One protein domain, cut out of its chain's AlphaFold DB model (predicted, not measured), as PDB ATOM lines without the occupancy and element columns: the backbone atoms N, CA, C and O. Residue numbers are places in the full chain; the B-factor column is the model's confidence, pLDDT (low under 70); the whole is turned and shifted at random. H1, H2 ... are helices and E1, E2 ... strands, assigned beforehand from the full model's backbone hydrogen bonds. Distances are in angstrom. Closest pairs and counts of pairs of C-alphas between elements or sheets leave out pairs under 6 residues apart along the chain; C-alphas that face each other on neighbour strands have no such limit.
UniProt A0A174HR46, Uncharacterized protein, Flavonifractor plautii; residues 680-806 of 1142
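Overview. This is residues 680 to 806 of the 1142 residues of an uncharacterized protein of Flavonifractor plautii (UniProt A0A174HR46). A strongly twisted sheet of four strands, E5, E3, E7 and E8, makes the core, and a smaller sheet of three, E1, E2 and E6, stands partly face to face with it as a loose, incomplete sandwich, closest at E5. Short helix H2 packs on the other face of the larger sheet with H3 beside it, while long loops with H1 and E4 fill out the rest. The printed part has 127 residues, in the order E1 E2 E3 H1 E4 H2 H3 E5 E6 E7 E8; both sheets are antiparallel, and the class is mixed, helices and strands, with under half of the residues in named elements. It is compact and rounded, with a radius of gyration of the C-alphas of 14.0 A and spans of 35 by 34 by 33 A.

Arrangement. The larger sheet runs E5, residues 763 to 769, E3, 697 to 705, E7, 786 to 794, and E8, 804 to 806. N 701 and O 765 are 2.9 A apart across E5 and E3, N 702 and O 790 2.9 A across E3 and E7, and N 791 and O 804 2.8 A across the hairpin E7 and E8, each within hydrogen-bond range. The smaller sheet runs E1, 680 to 682, E2, 687 to 691, and E6, 774 to 778. N 681 and O 688 are 2.8 A apart across the hairpin E1 and E2, and N 689 and O 776 2.7 A across E2 and E6. Between the sheets, the closest C-alphas of E5 and E6 are those of Lys 763 and Val 778, 7.2 A apart. H2, 746 to 750, is on the larger sheet at a height of 8.1 A, only just over E3, with 3 of its 5 C-alphas there and 2 over E7. H3, 752 to 756, is close to H2 but not clearly touching, with C-alphas 748 and 755 closest at 5.7 A, and only grazes the larger sheet. H1, 724 to 727, only grazes it with residues 725 to 727. E4, 741 to 743, pairs with no named strand, but with residues 712 to 713, antiparallel. In H2 and H3 every O i to N i+4 pair is within hydrogen-bond range; H1 is too short for one.

Along the chain. E1 begins at C-alpha 680, (-16.874, -4.400, 28.682), and E8 ends at C-alpha 806, (-13.415, 3.215, 32.726). From first to last C-alpha E7 measures 26.7 A, E3 26.3 A and E5 18.7 A. E7 begins at C-alpha 786, (-11.577, -4.536, 40.287).

Size, cuts and confidence. The C-alphas farthest apart, of Gln 784 and Ala 797, are 39.8 A apart. The printed part has no cut. The links E3 to H1 and H1 to E4 are long. Mean pLDDT of the printed part is 88.2; residues 734 to 735 are under 70.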
ATOM      1  N   PHE A 680     -17.635  -3.331  28.033       91.38
ATOM      2  CA  PHE A 680     -16.874  -4.400  28.682       91.38
ATOM      3  C   PHE A 680     -17.773  -5.589  29.029       91.38
ATOM      4  O   PHE A 680     -18.849  -5.414  29.597       91.38
ATOM      5  N   THR A 681     -17.323  -6.806  28.720       88.69
ATOM      6  CA  THR A 681     -17.944  -8.065  29.167       88.69
ATOM      7  C   THR A 681     -16.899  -8.872  29.947       88.69
ATOM      8  O   THR A 681     -16.066  -9.527  29.318       88.69
ATOM      9  N   PRO A 682     -16.883  -8.796  31.293       84.25
ATOM     10  CA  PRO A 682     -15.851  -9.437  32.110       84.25
ATOM     11  C   PRO A 682     -16.043 -10.957  32.235       84.25
ATOM     12  O   PRO A 682     -17.138 -11.419  32.565       84.25
ATOM     13  N   GLY A 683     -14.969 -11.719  32.033       77.81
ATOM     14  CA  GLY A 683     -14.815 -13.123  32.419       77.81
ATOM     15  C   GLY A 683     -14.143 -13.267  33.789       77.81
ATOM     16  O   GLY A 683     -14.055 -12.301  34.551       77.81
ATOM     17  N   ALA A 684     -13.730 -14.481  34.166       73.75
ATOM     18  CA  ALA A 684     -13.032 -14.713  35.438       73.75
ATOM     19  C   ALA A 684     -11.561 -14.279  35.351       73.75
ATOM     20  O   ALA A 684     -11.058 -13.606  36.241       73.75
ATOM     21  N   THR A 685     -10.890 -14.602  34.250       78.94
ATOM     22  CA  THR A 685      -9.485 -14.248  33.991       78.94
ATOM     23  C   THR A 685      -9.295 -13.452  32.702       78.94
ATOM     24  O   THR A 685      -8.169 -13.229  32.262       78.94
ATOM     25  N   ASP A 686     -10.386 -12.966  32.114       84.69
ATOM     26  CA  ASP A 686     -10.372 -12.142  30.910       84.69
ATOM     27  C   ASP A 686     -11.431 -11.031  30.966       84.69
ATOM     28  O   ASP A 686     -12.285 -10.994  31.858       84.69
ATOM     29  N   ALA A 687     -11.364 -10.098  30.020       87.88
ATOM     30  CA  ALA A 687     -12.452  -9.176  29.724       87.88
ATOM     31  C   ALA A 687     -12.505  -8.860  28.225       87.88
ATOM     32  O   ALA A 687     -11.516  -8.430  27.631       87.88
ATOM     33  N   GLN A 688     -13.684  -9.017  27.621       89.38
ATOM     34  CA  GLN A 688     -13.930  -8.601  26.240       89.38
ATOM     35  C   GLN A 688     -14.252  -7.103  26.191       89.38
ATOM     36  O   GLN A 688     -15.151  -6.641  26.896       89.38
ATOM     37  N   MET A 689     -13.549  -6.359  25.339       93.19
ATOM     38  CA  MET A 689     -13.738  -4.934  25.071       93.19
ATOM     39  C   MET A 689     -14.286  -4.727  23.658       93.19
ATOM     40  O   MET A 689     -13.692  -5.181  22.683       93.19
ATOM     41  N   GLU A 690     -15.391  -3.997  23.530       93.25
ATOM     42  CA  GLU A 690     -15.932  -3.546  22.245       93.25
ATOM     43  C   GLU A 690     -15.704  -2.033  22.104       93.25
ATOM     44  O   GLU A 690     -16.119  -1.256  22.967       93.25
ATOM     45  N   LEU A 691     -15.043  -1.606  21.022       93.44
ATOM     46  CA  LEU A 691     -14.629  -0.221  20.771       93.44
ATOM     47  C   LEU A 691     -15.211   0.286  19.444       93.44
ATOM     48  O   LEU A 691     -15.108  -0.389  18.418       93.44
ATOM     49  N   LEU A 692     -15.778   1.494  19.441       92.06
ATOM     50  CA  LEU A 692     -16.285   2.157  18.235       92.06
ATOM     51  C   LEU A 692     -16.037   3.663  18.315       92.06
ATOM     52  O   LEU A 692     -16.511   4.317  19.244       92.06
ATOM     53  N   LEU A 693     -15.338   4.214  17.325       89.12
ATOM     54  CA  LEU A 693     -15.074   5.648  17.209       89.12
ATOM     55  C   LEU A 693     -16.008   6.298  16.184       89.12
ATOM     56  O   LEU A 693     -16.427   5.658  15.221       89.12
ATOM     57  N   ASN A 694     -16.309   7.583  16.371       85.38
ATOM     58  CA  ASN A 694     -17.089   8.378  15.414       85.38
ATOM     59  C   ASN A 694     -16.331   8.680  14.104       85.38
ATOM     60  O   ASN A 694     -16.944   9.064  13.109       85.38
ATOM     61  N   ARG A 695     -15.005   8.505  14.099       83.88
ATOM     62  CA  ARG A 695     -14.110   8.636  12.944       83.88
ATOM     63  C   ARG A 695     -12.877   7.736  13.122       83.88
ATOM     64  O   ARG A 695     -12.578   7.354  14.253       83.88
ATOM     65  N   PRO A 696     -12.162   7.381  12.043       83.25
ATOM     66  CA  PRO A 696     -10.976   6.534  12.129       83.25
ATOM     67  C   PRO A 696      -9.904   7.084  13.078       83.25
ATOM     68  O   PRO A 696      -9.574   8.269  13.037       83.25
ATOM     69  N   GLY A 697      -9.323   6.212  13.899       88.50
ATOM     70  CA  GLY A 697      -8.267   6.563  14.847       88.50
ATOM     71  C   GLY A 697      -7.596   5.336  15.450       88.50
ATOM     72  O   GLY A 697      -8.046   4.212  15.245       88.50
ATOM     73  N   THR A 698      -6.517   5.542  16.200       93.06
ATOM     74  CA  THR A 698      -5.850   4.475  16.962       93.06
ATOM     75  C   THR A 698      -6.174   4.639  18.438       93.06
ATOM     76  O   THR A 698      -5.982   5.717  18.994       93.06
ATOM     77  N   VAL A 699      -6.670   3.586  19.079       94.81
ATOM     78  CA  VAL A 699      -6.944   3.550  20.516       94.81
ATOM     79  C   VAL A 699      -5.792   2.836  21.209       94.81
ATOM     80  O   VAL A 699      -5.566   1.653  20.968       94.81
ATOM     81  N   TYR A 700      -5.084   3.546  22.081       96.00
ATOM     82  CA  TYR A 700      -4.101   2.987  23.008       96.00
ATOM     83  C   TYR A 700      -4.800   2.702  24.326       96.00
ATOM     84  O   TYR A 700      -5.552   3.557  24.804       96.00
ATOM     85  N   TYR A 701      -4.562   1.530  24.911       95.88
ATOM     86  CA  TYR A 701      -5.203   1.154  26.161       95.88
ATOM     87  C   TYR A 701      -4.248   0.506  27.160       95.88
ATOM     88  O   TYR A 701      -3.324  -0.217  26.798       95.88
ATOM     89  N   VAL A 702      -4.519   0.747  28.440       96.19
ATOM     90  CA  VAL A 702      -3.882   0.082  29.581       96.19
ATOM     91  C   VAL A 702      -4.985  -0.415  30.514       96.19
ATOM     92  O   VAL A 702      -5.916   0.326  30.801       96.19
ATOM     93  N   VAL A 703      -4.894  -1.647  30.999       95.88
ATOM     94  CA  VAL A 703      -5.813  -2.273  31.958       95.88
ATOM     95  C   VAL A 703      -5.015  -2.638  33.202       95.88
ATOM     96  O   VAL A 703      -4.080  -3.431  33.121       95.88
ATOM     97  N   ALA A 704      -5.364  -2.062  34.351       95.31
ATOM     98  CA  ALA A 704      -4.643  -2.280  35.604       95.31
ATOM     99  C   ALA A 704      -5.597  -2.588  36.766       95.31
ATOM    100  O   ALA A 704      -6.686  -2.002  36.815       95.31
ATOM    101  N   PRO A 705      -5.211  -3.466  37.714       94.69
ATOM    102  CA  PRO A 705      -5.957  -3.639  38.952       94.69
ATOM    103  C   PRO A 705      -6.130  -2.304  39.678       94.69
ATOM    104  O   PRO A 705      -5.259  -1.428  39.644       94.69
ATOM    105  N   LYS A 706      -7.261  -2.142  40.359       92.19
ATOM    106  CA  LYS A 706      -7.574  -0.940  41.129       92.19
ATOM    107  C   LYS A 706      -6.451  -0.641  42.128       92.19
ATOM    108  O   LYS A 706      -6.218  -1.402  43.062       92.19
ATOM    109  N   GLY A 707      -5.801   0.511  41.946       87.56
ATOM    110  CA  GLY A 707      -4.721   1.002  42.807       87.56
ATOM    111  C   GLY A 707      -3.298   0.759  42.291       87.56
ATOM    112  O   GLY A 707      -2.376   1.359  42.842       87.56
ATOM    113  N   ASP A 708      -3.112  -0.027  41.224       91.19
ATOM    114  CA  ASP A 708      -1.781  -0.320  40.663       91.19
ATOM    115  C   ASP A 708      -1.195   0.848  39.851       91.19
ATOM    116  O   ASP A 708       0.024   1.000  39.769       91.19
ATOM    117  N   ILE A 709      -2.054   1.701  39.280       93.12
ATOM    118  CA  ILE A 709      -1.671   2.960  38.628       93.12
ATOM    119  C   ILE A 709      -2.201   4.127  39.463       93.12
ATOM    120  O   ILE A 709      -3.395   4.205  39.773       93.12
ATOM    121  N   LEU A 710      -1.317   5.071  39.814       92.75
ATOM    122  CA  LEU A 710      -1.710   6.299  40.504       92.75
ATOM    123  C   LEU A 710      -2.650   7.106  39.603       92.75
ATOM    124  O   LEU A 710      -2.237   7.651  38.583       92.75
ATOM    125  N   THR A 711      -3.922   7.155  39.996       94.25
ATOM    126  CA  THR A 711      -4.994   7.755  39.200       94.25
ATOM    127  C   THR A 711      -5.601   8.912  39.974       94.25
ATOM    128  O   THR A 711      -6.298   8.693  40.969       94.25
ATOM    129  N   THR A 712      -5.309  10.137  39.541       93.50
ATOM    130  CA  THR A 712      -5.775  11.365  40.196       93.50
ATOM    131  C   THR A 712      -6.277  12.383  39.186       93.50
ATOM    132  O   THR A 712      -5.586  12.645  38.196       93.50
ATOM    133  N   ASP A 713      -7.433  12.987  39.446       91.31
ATOM    134  CA  ASP A 713      -7.956  14.076  38.617       91.31
ATOM    135  C   ASP A 713      -7.276  15.428  38.904       91.31
ATOM    136  O   ASP A 713      -6.449  15.559  39.812       91.31
ATOM    137  N   LYS A 714      -7.584  16.440  38.084       88.62
ATOM    138  CA  LYS A 714      -7.079  17.814  38.252       88.62
ATOM    139  C   LYS A 714      -7.605  18.504  39.523       88.62
ATOM    140  O   LYS A 714      -6.988  19.473  39.962       88.62
ATOM    141  N   ASP A 715      -8.668  17.981  40.135       87.19
ATOM    142  CA  ASP A 715      -9.232  18.466  41.401       87.19
ATOM    143  C   ASP A 715      -8.588  17.794  42.635       87.19
ATOM    144  O   ASP A 715      -8.829  18.205  43.772       87.19
ATOM    145  N   GLY A 716      -7.718  16.798  42.424       85.38
ATOM    146  CA  GLY A 716      -6.958  16.101  43.463       85.38
ATOM    147  C   GLY A 716      -7.628  14.841  44.026       85.38
ATOM    148  O   GLY A 716      -7.111  14.273  44.992       85.38
ATOM    149  N   ASN A 717      -8.738  14.376  43.447       90.25
ATOM    150  CA  ASN A 717      -9.410  13.144  43.868       90.25
ATOM    151  C   ASN A 717      -8.612  11.909  43.434       90.25
ATOM    152  O   ASN A 717      -8.067  11.878  42.332       90.25
ATOM    153  N   ASN A 718      -8.566  10.869  44.276       91.25
ATOM    154  CA  ASN A 718      -7.827   9.630  44.006       91.25
ATOM    155  C   ASN A 718      -8.775   8.449  43.760       91.25
ATOM    156  O   ASN A 718      -9.615   8.139  44.600       91.25
ATOM    157  N   TYR A 719      -8.594   7.761  42.633       92.00
ATOM    158  CA  TYR A 719      -9.496   6.709  42.151       92.00
ATOM    159  C   TYR A 719      -9.136   5.296  42.622       92.00
ATOM    160  O   TYR A 719      -9.759   4.326  42.197       92.00
ATOM    161  N   LYS A 720      -8.153   5.155  43.521       89.00
ATOM    162  CA  LYS A 720      -7.901   3.881  44.214       89.00
ATOM    163  C   LYS A 720      -8.918   3.598  45.332       89.00
ATOM    164  O   LYS A 720      -9.079   2.444  45.722       89.00
ATOM    165  N   ASP A 721      -9.582   4.642  45.840       83.88
ATOM    166  CA  ASP A 721     -10.459   4.604  47.013       83.88
ATOM    167  C   ASP A 721     -11.926   4.919  46.642       83.88
ATOM    168  O   ASP A 721     -12.224   5.594  45.652       83.88
ATOM    169  N   GLU A 722     -12.867   4.448  47.464       86.25
ATOM    170  CA  GLU A 722     -14.280   4.842  47.377       86.25
ATOM    171  C   GLU A 722     -14.508   6.237  47.994       86.25
ATOM    172  O   GLU A 722     -13.836   6.585  48.968       86.25
ATOM    173  N   PRO A 723     -15.462   7.048  47.487       85.75
ATOM    174  CA  PRO A 723     -16.456   6.732  46.450       85.75
ATOM    175  C   PRO A 723     -15.977   6.967  45.001       85.75
ATOM    176  O   PRO A 723     -16.759   6.804  44.065       85.75
ATOM    177  N   HIS A 724     -14.729   7.402  44.796       89.62
ATOM    178  CA  HIS A 724     -14.248   7.889  43.497       89.62
ATOM    179  C   HIS A 724     -14.042   6.771  42.475       89.62
ATOM    180  O   HIS A 724     -14.357   6.958  41.305       89.62
ATOM    181  N   TYR A 725     -13.591   5.587  42.897       90.12
ATOM    182  CA  TYR A 725     -13.581   4.428  42.000       90.12
ATOM    183  C   TYR A 725     -14.981   4.170  41.429       90.12
ATOM    184  O   TYR A 725     -15.146   4.059  40.217       90.12
ATOM    185  N   SER A 726     -16.014   4.167  42.280       87.56
ATOM    186  CA  SER A 726     -17.384   3.912  41.841       87.56
ATOM    187  C   SER A 726     -17.998   5.000  40.952       87.56
ATOM    188  O   SER A 726     -19.005   4.724  40.293       87.56
ATOM    189  N   SER A 727     -17.410   6.201  40.889       88.62
ATOM    190  CA  SER A 727     -17.861   7.261  39.980       88.62
ATOM    191  C   SER A 727     -17.327   7.116  38.552       88.62
ATOM    192  O   SER A 727     -17.857   7.775  37.655       88.62
ATOM    193  N   LEU A 728     -16.338   6.243  38.309       89.69
ATOM    194  CA  LEU A 728     -15.896   5.935  36.950       89.69
ATOM    195  C   LEU A 728     -16.981   5.159  36.183       89.69
ATOM    196  O   LEU A 728     -17.620   4.257  36.746       89.69
ATOM    197  N   PRO A 729     -17.179   5.474  34.893       90.31
ATOM    198  CA  PRO A 729     -18.148   4.782  34.059       90.31
ATOM    199  C   PRO A 729     -17.756   3.312  33.830       90.31
ATOM    200  O   PRO A 729     -16.584   2.984  33.651       90.31
ATOM    201  N   THR A 730     -18.750   2.419  33.817       87.12
ATOM    202  CA  THR A 730     -18.577   0.977  33.539       87.12
ATOM    203  C   THR A 730     -18.691   0.619  32.057       87.12
ATOM    204  O   THR A 730     -18.457  -0.519  31.675       87.12
ATOM    205  N   GLU A 731     -19.101   1.576  31.229       83.56
ATOM    206  CA  GLU A 731     -19.226   1.498  29.771       83.56
ATOM    207  C   GLU A 731     -19.303   2.929  29.211       83.56
ATOM    208  O   GLU A 731     -19.280   3.894  29.976       83.56
ATOM    209  N   GLY A 732     -19.424   3.080  27.893       76.75
ATOM    210  CA  GLY A 732     -19.619   4.335  27.165       76.75
ATOM    211  C   GLY A 732     -20.929   5.057  27.464       76.75
ATOM    212  O   GLY A 732     -21.749   5.268  26.569       76.75
ATOM    213  N   ASN A 733     -21.160   5.401  28.726       70.88
ATOM    214  CA  ASN A 733     -22.343   6.104  29.179       70.88
ATOM    215  C   ASN A 733     -22.122   7.622  29.117       70.88
ATOM    216  O   ASN A 733     -21.544   8.218  30.024       70.88
ATOM    217  N   ASN A 734     -22.679   8.255  28.083       61.31
ATOM    218  CA  ASN A 734     -22.584   9.699  27.838       61.31
ATOM    219  C   ASN A 734     -23.252  10.579  28.916       61.31
ATOM    220  O   ASN A 734     -23.164  11.802  28.844       61.31
ATOM    221  N   THR A 735     -23.955   9.992  29.894       67.00
ATOM    222  CA  THR A 735     -24.553  10.740  31.015       67.00
ATOM    223  C   THR A 735     -23.581  10.982  32.172       67.00
ATOM    224  O   THR A 735     -23.872  11.805  33.040       67.00
ATOM    225  N   ILE A 736     -22.428  10.302  32.184       72.62
ATOM    226  CA  ILE A 736     -21.358  10.504  33.164       72.62
ATOM    227  C   ILE A 736     -20.274  11.364  32.506       72.62
ATOM    228  O   ILE A 736     -19.634  10.940  31.547       72.62
ATOM    229  N   THR A 737     -20.056  12.575  33.021       77.94
ATOM    230  CA  THR A 737     -18.969  13.442  32.549       77.94
ATOM    231  C   THR A 737     -17.621  12.838  32.937       77.94
ATOM    232  O   THR A 737     -17.357  12.638  34.124       77.94
ATOM    233  N   MET A 738     -16.762  12.567  31.950       86.25
ATOM    234  CA  MET A 738     -15.418  12.037  32.188       86.25
ATOM    235  C   MET A 738     -14.564  13.074  32.943       86.25
ATOM    236  O   MET A 738     -14.454  14.213  32.476       86.25
ATOM    237  N   PRO A 739     -13.959  12.720  34.090       86.88
ATOM    238  CA  PRO A 739     -13.033  13.600  34.795       86.88
ATOM    239  C   PRO A 739     -11.802  13.910  33.941       86.88
ATOM    240  O   PRO A 739     -11.359  13.085  33.145       86.88
ATOM    241  N   SER A 740     -11.210  15.087  34.140       89.19
ATOM    242  CA  SER A 740      -9.939  15.430  33.503       89.19
ATOM    243  C   SER A 740      -8.785  15.019  34.417       89.19
ATOM    244  O   SER A 740      -8.657  15.521  35.539       89.19
ATOM    245  N   PHE A 741      -7.956  14.080  33.959       91.06
ATOM    246  CA  PHE A 741      -6.929  13.443  34.783       91.06
ATOM    247  C   PHE A 741      -5.600  14.215  34.797       91.06
ATOM    248  O   PHE A 741      -5.150  14.729  33.774       91.06
ATOM    249  N   ASN A 742      -4.957  14.290  35.969       89.62
ATOM    250  CA  ASN A 742      -3.570  14.748  36.122       89.62
ATOM    251  C   ASN A 742      -2.583  13.568  36.173       89.62
ATOM    252  O   ASN A 742      -1.424  13.722  35.808       89.62
ATOM    253  N   GLN A 743      -3.008  12.382  36.613       89.75
ATOM    254  CA  GLN A 743      -2.252  11.136  36.456       89.75
ATOM    255  C   GLN A 743      -3.218   9.972  36.184       89.75
ATOM    256  O   GLN A 743      -4.303   9.969  36.775       89.75
ATOM    257  N   PRO A 744      -2.849   8.995  35.334       91.69
ATOM    258  CA  PRO A 744      -1.608   8.934  34.547       91.69
ATOM    259  C   PRO A 744      -1.566   9.978  33.415       91.69
ATOM    260  O   PRO A 744      -2.594  10.529  33.026       91.69
ATOM    261  N   GLN A 745      -0.370  10.295  32.912       91.62
ATOM    262  CA  GLN A 745      -0.202  11.207  31.776       91.62
ATOM    263  C   GLN A 745      -0.441  10.466  30.455       91.62
ATOM    264  O   GLN A 745      -0.249   9.254  30.365       91.62
ATOM    265  N   VAL A 746      -0.778  11.202  29.391       92.00
ATOM    266  CA  VAL A 746      -0.983  10.637  28.039       92.00
ATOM    267  C   VAL A 746       0.197   9.749  27.615       92.00
ATOM    268  O   VAL A 746       0.003   8.644  27.114       92.00
ATOM    269  N   MET A 747       1.432  10.182  27.891       91.31
ATOM    270  CA  MET A 747       2.642   9.431  27.537       91.31
ATOM    271  C   MET A 747       2.810   8.109  28.291       91.31
ATOM    272  O   MET A 747       3.472   7.217  27.762       91.31
ATOM    273  N   ASP A 748       2.215   7.966  29.477       91.69
ATOM    274  CA  ASP A 748       2.241   6.706  30.223       91.69
ATOM    275  C   ASP A 748       1.357   5.643  29.560       91.69
ATOM    276  O   ASP A 748       1.661   4.456  29.633       91.69
ATOM    277  N   ILE A 749       0.288   6.074  28.883       94.88
ATOM    278  CA  ILE A 749      -0.619   5.197  28.129       94.88
ATOM    279  C   ILE A 749      -0.074   4.915  26.725       94.88
ATOM    280  O   ILE A 749      -0.239   3.810  26.223       94.88
ATOM    281  N   LEU A 750       0.609   5.883  26.099       91.25
ATOM    282  CA  LEU A 750       1.248   5.696  24.787       91.25
ATOM    283  C   LEU A 750       2.528   4.848  24.849       91.25
ATOM    284  O   LEU A 750       2.863   4.183  23.874       91.25
ATOM    285  N   ASN A 751       3.264   4.872  25.968       90.25
ATOM    286  CA  ASN A 751       4.495   4.090  26.163       90.25
ATOM    287  C   ASN A 751       4.430   3.196  27.415       90.25
ATOM    288  O   ASN A 751       5.302   3.282  28.291       90.25
ATOM    289  N   PRO A 752       3.434   2.304  27.498       88.44
ATOM    290  CA  PRO A 752       3.173   1.525  28.701       88.44
ATOM    291  C   PRO A 752       4.308   0.541  29.013       88.44
ATOM    292  O   PRO A 752       4.561   0.238  30.175       88.44
ATOM    293  N   GLU A 753       5.093   0.123  28.019       87.38
ATOM    294  CA  GLU A 753       6.297  -0.688  28.232       87.38
ATOM    295  C   GLU A 753       7.342   0.019  29.109       87.38
ATOM    296  O   GLU A 753       8.039  -0.617  29.900       87.38
ATOM    297  N   LYS A 754       7.469   1.346  29.009       87.31
ATOM    298  CA  LYS A 754       8.418   2.105  29.837       87.31
ATOM    299  C   LYS A 754       7.863   2.357  31.233       87.31
ATOM    300  O   LYS A 754       8.615   2.254  32.202       87.31
ATOM    301  N   SER A 755       6.574   2.677  31.320       83.38
ATOM    302  CA  SER A 755       5.931   3.067  32.577       83.38
ATOM    303  C   SER A 755       5.511   1.860  33.431       83.38
ATOM    304  O   SER A 755       5.605   1.930  34.656       83.38
ATOM    305  N   TYR A 756       5.124   0.733  32.821       89.88
ATOM    306  CA  TYR A 756       4.394  -0.352  33.499       89.88
ATOM    307  C   TYR A 756       4.932  -1.778  33.282       89.88
ATOM    308  O   TYR A 756       4.483  -2.685  33.977       89.88
ATOM    309  N   SER A 757       5.934  -2.011  32.422       82.75
ATOM    310  CA  SER A 757       6.446  -3.372  32.110       82.75
ATOM    311  C   SER A 757       6.915  -4.213  33.303       82.75
ATOM    312  O   SER A 757       7.032  -5.431  33.194       82.75
ATOM    313  N   LYS A 758       7.200  -3.587  34.450       84.94
ATOM    314  CA  LYS A 758       7.619  -4.285  35.672       84.94
ATOM    315  C   LYS A 758       6.463  -4.938  36.438       84.94
ATOM    316  O   LYS A 758       6.743  -5.765  37.302       84.94
ATOM    317  N   ASN A 759       5.208  -4.571  36.162       86.81
ATOM    318  CA  ASN A 759       4.032  -5.148  36.812       86.81
ATOM    319  C   ASN A 759       3.276  -6.064  35.825       86.81
ATOM    320  O   ASN A 759       2.576  -5.554  34.951       86.81
ATOM    321  N   PRO A 760       3.380  -7.401  35.956       84.19
ATOM    322  CA  PRO A 760       2.746  -8.342  35.027       84.19
ATOM    323  C   PRO A 760       1.209  -8.341  35.097       84.19
ATOM    324  O   PRO A 760       0.561  -8.878  34.194       84.19
ATOM    325  N   SER A 761       0.627  -7.744  36.144       85.56
ATOM    326  CA  SER A 761      -0.822  -7.590  36.316       85.56
ATOM    327  C   SER A 761      -1.417  -6.473  35.455       85.56
ATOM    328  O   SER A 761      -2.636  -6.422  35.298       85.56
ATOM    329  N   ILE A 762      -0.584  -5.585  34.897       92.62
ATOM    330  CA  ILE A 762      -1.010  -4.508  33.998       92.62
ATOM    331  C   ILE A 762      -0.912  -5.003  32.553       92.62
ATOM    332  O   ILE A 762       0.159  -5.412  32.102       92.62
ATOM    333  N   LYS A 763      -2.024  -4.945  31.819       94.38
ATOM    334  CA  LYS A 763      -2.102  -5.303  30.395       94.38
ATOM    335  C   LYS A 763      -2.205  -4.045  29.554       94.38
ATOM    336  O   LYS A 763      -2.776  -3.056  30.001       94.38
ATOM    337  N   TYR A 764      -1.653  -4.056  28.353       94.00
ATOM    338  CA  TYR A 764      -1.701  -2.902  27.467       94.00
ATOM    339  C   TYR A 764      -1.483  -3.324  26.024       94.00
ATOM    340  O   TYR A 764      -0.733  -4.260  25.761       94.00
ATOM    341  N   ASP A 765      -2.124  -2.611  25.110       92.62
ATOM    342  CA  ASP A 765      -1.888  -2.720  23.674       92.62
ATOM    343  C   ASP A 765      -2.473  -1.480  22.978       92.62
ATOM    344  O   ASP A 765      -2.943  -0.531  23.616       92.62
ATOM    345  N   ASN A 766      -2.461  -1.473  21.653       93.44
ATOM    346  CA  ASN A 766      -3.147  -0.488  20.838       93.44
ATOM    347  C   ASN A 766      -3.880  -1.166  19.677       93.44
ATOM    348  O   ASN A 766      -3.482  -2.224  19.199       93.44
ATOM    349  N   THR A 767      -4.960  -0.548  19.208       92.62
ATOM    350  CA  THR A 767      -5.691  -1.026  18.032       92.62
ATOM    351  C   THR A 767      -6.109   0.130  17.143       92.62
ATOM    352  O   THR A 767      -6.489   1.200  17.622       92.62
ATOM    353  N   ALA A 768      -6.123  -0.096  15.833       90.75
ATOM    354  CA  ALA A 768      -6.819   0.795  14.918       90.75
ATOM    355  C   ALA A 768      -8.335   0.563  15.035       90.75
ATOM    356  O   ALA A 768      -8.808  -0.570  14.935       90.75
ATOM    357  N   CYS A 769      -9.098   1.635  15.216       85.50
ATOM    358  CA  CYS A 769     -10.552   1.643  15.188       85.50
ATOM    359  C   CYS A 769     -11.033   2.398  13.944       85.50
ATOM    360  O   CYS A 769     -10.603   3.515  13.660       85.50
ATOM    361  N   GLN A 770     -11.929   1.765  13.192       76.31
ATOM    362  CA  GLN A 770     -12.579   2.325  12.004       76.31
ATOM    363  C   GLN A 770     -14.067   2.564  12.313       76.31
ATOM    364  O   GLN A 770     -14.492   2.484  13.464       76.31
ATOM    365  N   SER A 771     -14.894   2.800  11.296       71.44
ATOM    366  CA  SER A 771     -16.353   2.971  11.410       71.44
ATOM    367  C   SER A 771     -17.135   1.677  11.727       71.44
ATOM    368  O   SER A 771     -18.328   1.579  11.444       71.44
ATOM    369  N   SER A 772     -16.487   0.669  12.317       82.75
ATOM    370  CA  SER A 772     -17.100  -0.602  12.726       82.75
ATOM    371  C   SER A 772     -16.588  -1.026  14.099       82.75
ATOM    372  O   SER A 772     -15.500  -0.619  14.506       82.75
ATOM    373  N   VAL A 773     -17.383  -1.823  14.815       88.56
ATOM    374  CA  VAL A 773     -17.061  -2.258  16.180       88.56
ATOM    375  C   VAL A 773     -15.840  -3.176  16.161       88.56
ATOM    376  O   VAL A 773     -15.871  -4.243  15.549       88.56
ATOM    377  N   VAL A 774     -14.784  -2.777  16.868       91.12
ATOM    378  CA  VAL A 774     -13.590  -3.593  17.108       91.12
ATOM    379  C   VAL A 774     -13.779  -4.357  18.413       91.12
ATOM    380  O   VAL A 774     -14.088  -3.748  19.434       91.12
ATOM    381  N   LYS A 775     -13.604  -5.681  18.386       89.94
ATOM    382  CA  LYS A 775     -13.689  -6.550  19.569       89.94
ATOM    383  C   LYS A 775     -12.299  -7.043  19.948       89.94
ATOM    384  O   LYS A 775     -11.595  -7.575  19.095       89.94
ATOM    385  N   LEU A 776     -11.923  -6.859  21.205       90.00
ATOM    386  CA  LEU A 776     -10.626  -7.234  21.764       90.00
ATOM    387  C   LEU A 776     -10.842  -8.050  23.035       90.00
ATOM    388  O   LEU A 776     -11.749  -7.737  23.799       90.00
ATOM    389  N   SER A 777      -9.984  -9.032  23.299       85.94
ATOM    390  CA  SER A 777      -9.953  -9.724  24.588       85.94
ATOM    391  C   SER A 777      -8.695  -9.349  25.352       85.94
ATOM    392  O   SER A 777      -7.603  -9.361  24.784       85.94
ATOM    393  N   VAL A 778      -8.846  -9.005  26.629       88.81
ATOM    394  CA  VAL A 778      -7.729  -8.783  27.549       88.81
ATOM    395  C   VAL A 778      -7.644  -9.989  28.470       88.81
ATOM    396  O   VAL A 778      -8.517 -10.172  29.312       88.81
ATOM    397  N   GLU A 779      -6.613 -10.808  28.288       85.19
ATOM    398  CA  GLU A 779      -6.402 -12.062  29.022       85.19
ATOM    399  C   GLU A 779      -5.471 -11.882  30.238       85.19
ATOM    400  O   GLU A 779      -4.922 -10.802  30.484       85.19
ATOM    401  N   ASP A 780      -5.267 -12.967  30.995       83.00
ATOM    402  CA  ASP A 780      -4.400 -13.044  32.178       83.00
ATOM    403  C   ASP A 780      -4.766 -12.031  33.283       83.00
ATOM    404  O   ASP A 780      -3.893 -11.459  33.950       83.00
ATOM    405  N   LEU A 781      -6.065 -11.785  33.464       87.12
ATOM    406  CA  LEU A 781      -6.619 -11.005  34.565       87.12
ATOM    407  C   LEU A 781      -6.828 -11.886  35.805       87.12
ATOM    408  O   LEU A 781      -6.944 -13.107  35.728       87.12
ATOM    409  N   SER A 782      -6.874 -11.261  36.978       84.00
ATOM    410  CA  SER A 782      -7.149 -11.947  38.241       84.00
ATOM    411  C   SER A 782      -8.662 -12.077  38.460       84.00
ATOM    412  O   SER A 782      -9.363 -11.085  38.250       84.00
ATOM    413  N   PRO A 783      -9.181 -13.235  38.915       81.88
ATOM    414  CA  PRO A 783     -10.586 -13.400  39.305       81.88
ATOM    415  C   PRO A 783     -11.028 -12.451  40.411       81.88
ATOM    416  O   PRO A 783     -10.215 -12.036  41.239       81.88
ATOM    417  N   GLN A 784     -12.324 -12.121  40.431       85.31
ATOM    418  CA  GLN A 784     -12.958 -11.257  41.442       85.31
ATOM    419  C   GLN A 784     -12.176  -9.965  41.754       85.31
ATOM    420  O   GLN A 784     -12.093  -9.529  42.904       85.31
ATOM    421  N   THR A 785     -11.570  -9.355  40.738       90.81
ATOM    422  CA  THR A 785     -10.677  -8.204  40.881       90.81
ATOM    423  C   THR A 785     -11.259  -6.992  40.160       90.81
ATOM    424  O   THR A 785     -11.749  -7.085  39.036       90.81
ATOM    425  N   ASP A 786     -11.209  -5.843  40.831       93.50
ATOM    426  CA  ASP A 786     -11.577  -4.536  40.287       93.50
ATOM    427  C   ASP A 786     -10.464  -3.997  39.379       93.50
ATOM    428  O   ASP A 786      -9.305  -3.950  39.795       93.50
ATOM    429  N   TYR A 787     -10.813  -3.535  38.179       95.38
ATOM    430  CA  TYR A 787      -9.890  -2.998  37.178       95.38
ATOM    431  C   TYR A 787     -10.282  -1.585  36.731       95.38
ATOM    432  O   TYR A 787     -11.464  -1.245  36.646       95.38
ATOM    433  N   ILE A 788      -9.272  -0.784  36.380       95.44
ATOM    434  CA  ILE A 788      -9.421   0.474  35.638       95.44
ATOM    435  C   ILE A 788      -8.777   0.305  34.258       95.44
ATOM    436  O   ILE A 788      -7.651  -0.187  34.140       95.44
ATOM    437  N   VAL A 789      -9.495   0.726  33.218       95.38
ATOM    438  CA  VAL A 789      -9.025   0.807  31.833       95.38
ATOM    439  C   VAL A 789      -8.786   2.261  31.467       95.38
ATOM    440  O   VAL A 789      -9.682   3.086  31.618       95.38
ATOM    441  N   TYR A 790      -7.597   2.554  30.959       95.81
ATOM    442  CA  TYR A 790      -7.145   3.878  30.551       95.81
ATOM    443  C   TYR A 790      -7.022   3.913  29.033       95.81
ATOM    444  O   TYR A 790      -6.271   3.115  28.480       95.81
ATOM    445  N   PHE A 791      -7.703   4.846  28.372       95.69
ATOM    446  CA  PHE A 791      -7.622   5.043  26.927       95.69
ATOM    447  C   PHE A 791      -6.977   6.374  26.561       95.69
ATOM    448  O   PHE A 791      -7.249   7.400  27.182       95.69
ATOM    449  N   VAL A 792      -6.191   6.357  25.486       96.06
ATOM    450  CA  VAL A 792      -5.789   7.543  24.721       96.06
ATOM    451  C   VAL A 792      -6.105   7.280  23.256       96.06
ATOM    452  O   VAL A 792      -5.702   6.259  22.701       96.06
ATOM    453  N   ILE A 793      -6.817   8.204  22.618       94.00
ATOM    454  CA  ILE A 793      -7.223   8.094  21.218       94.00
ATOM    455  C   ILE A 793      -6.347   9.019  20.379       94.00
ATOM    456  O   ILE A 793      -6.237  10.207  20.668       94.00
ATOM    457  N   GLN A 794      -5.736   8.475  19.333       91.00
ATOM    458  CA  GLN A 794      -4.915   9.194  18.370       91.00
ATOM    459  C   GLN A 794      -5.667   9.342  17.045       91.00
ATOM    460  O   GLN A 794      -6.180   8.360  16.503       91.00
ATOM    461  N   ASN A 795      -5.703  10.553  16.497       85.25
ATOM    462  CA  ASN A 795      -6.238  10.793  15.158       85.25
ATOM    463  C   ASN A 795      -5.194  10.533  14.056       85.25
ATOM    464  O   ASN A 795      -4.029  10.238  14.321       85.25
ATOM    465  N   THR A 796      -5.589  10.673  12.794       78.50
ATOM    466  CA  THR A 796      -4.679  10.497  11.647       78.50
ATOM    467  C   THR A 796      -3.587  11.572  11.564       78.50
ATOM    468  O   THR A 796      -2.514  11.299  11.032       78.50
ATOM    469  N   ALA A 797      -3.813  12.760  12.137       76.19
ATOM    470  CA  ALA A 797      -2.844  13.855  12.243       76.19
ATOM    471  C   ALA A 797      -1.897  13.756  13.461       76.19
ATOM    472  O   ALA A 797      -1.146  14.692  13.724       76.19
ATOM    473  N   GLN A 798      -1.905  12.635  14.194       81.56
ATOM    474  CA  GLN A 798      -1.091  12.399  15.397       81.56
ATOM    475  C   GLN A 798      -1.384  13.329  16.592       81.56
ATOM    476  O   GLN A 798      -0.552  13.458  17.488       81.56
ATOM    477  N   ASN A 799      -2.576  13.922  16.645       85.38
ATOM    478  CA  ASN A 799      -3.123  14.554  17.845       85.38
ATOM    479  C   ASN A 799      -3.765  13.491  18.752       85.38
ATOM    480  O   ASN A 799      -4.334  12.513  18.260       85.38
ATOM    481  N   TYR A 800      -3.697  13.701  20.069       90.19
ATOM    482  CA  TYR A 800      -4.131  12.734  21.083       90.19
ATOM    483  C   TYR A 800      -5.228  13.307  21.983       90.19
ATOM    484  O   TYR A 800      -5.188  14.488  22.331       90.19
ATOM    485  N   SER A 801      -6.171  12.465  22.404       91.81
ATOM    486  CA  SER A 801      -7.138  12.796  23.454       91.81
ATOM    487  C   SER A 801      -6.471  12.927  24.831       91.81
ATOM    488  O   SER A 801      -5.370  12.419  25.059       91.81
ATOM    489  N   GLU A 802      -7.174  13.534  25.794       91.31
ATOM    490  CA  GLU A 802      -6.863  13.311  27.215       91.31
ATOM    491  C   GLU A 802      -7.076  11.826  27.585       91.31
ATOM    492  O   GLU A 802      -7.738  11.079  26.853       91.31
ATOM    493  N   VAL A 803      -6.506  11.393  28.716       93.69
ATOM    494  CA  VAL A 803      -6.691  10.029  29.235       93.69
ATOM    495  C   VAL A 803      -8.142   9.847  29.682       93.69
ATOM    496  O   VAL A 803      -8.638  10.622  30.495       93.69
ATOM    497  N   GLN A 804      -8.809   8.808  29.183       93.44
ATOM    498  CA  GLN A 804     -10.175   8.445  29.570       93.44
ATOM    499  C   GLN A 804     -10.152   7.176  30.424       93.44
ATOM    500  O   GLN A 804      -9.512   6.202  30.033       93.44
ATOM    501  N   CYS A 805     -10.842   7.168  31.569       93.69
ATOM    502  CA  CYS A 805     -10.812   6.048  32.515       93.69
ATOM    503  C   CYS A 805     -12.186   5.376  32.652       93.69
ATOM    504  O   CYS A 805     -13.183   6.045  32.920       93.69
ATOM    505  N   TYR A 806     -12.222   4.050  32.546       93.69
ATOM    506  CA  TYR A 806     -13.415   3.215  32.726       93.69
ATOM    507  C   TYR A 806     -13.128   2.105  33.731       93.69
ATOM    508  O   TYR A 806     -11.970   1.754  33.936       93.69
TER     509      TYR A 806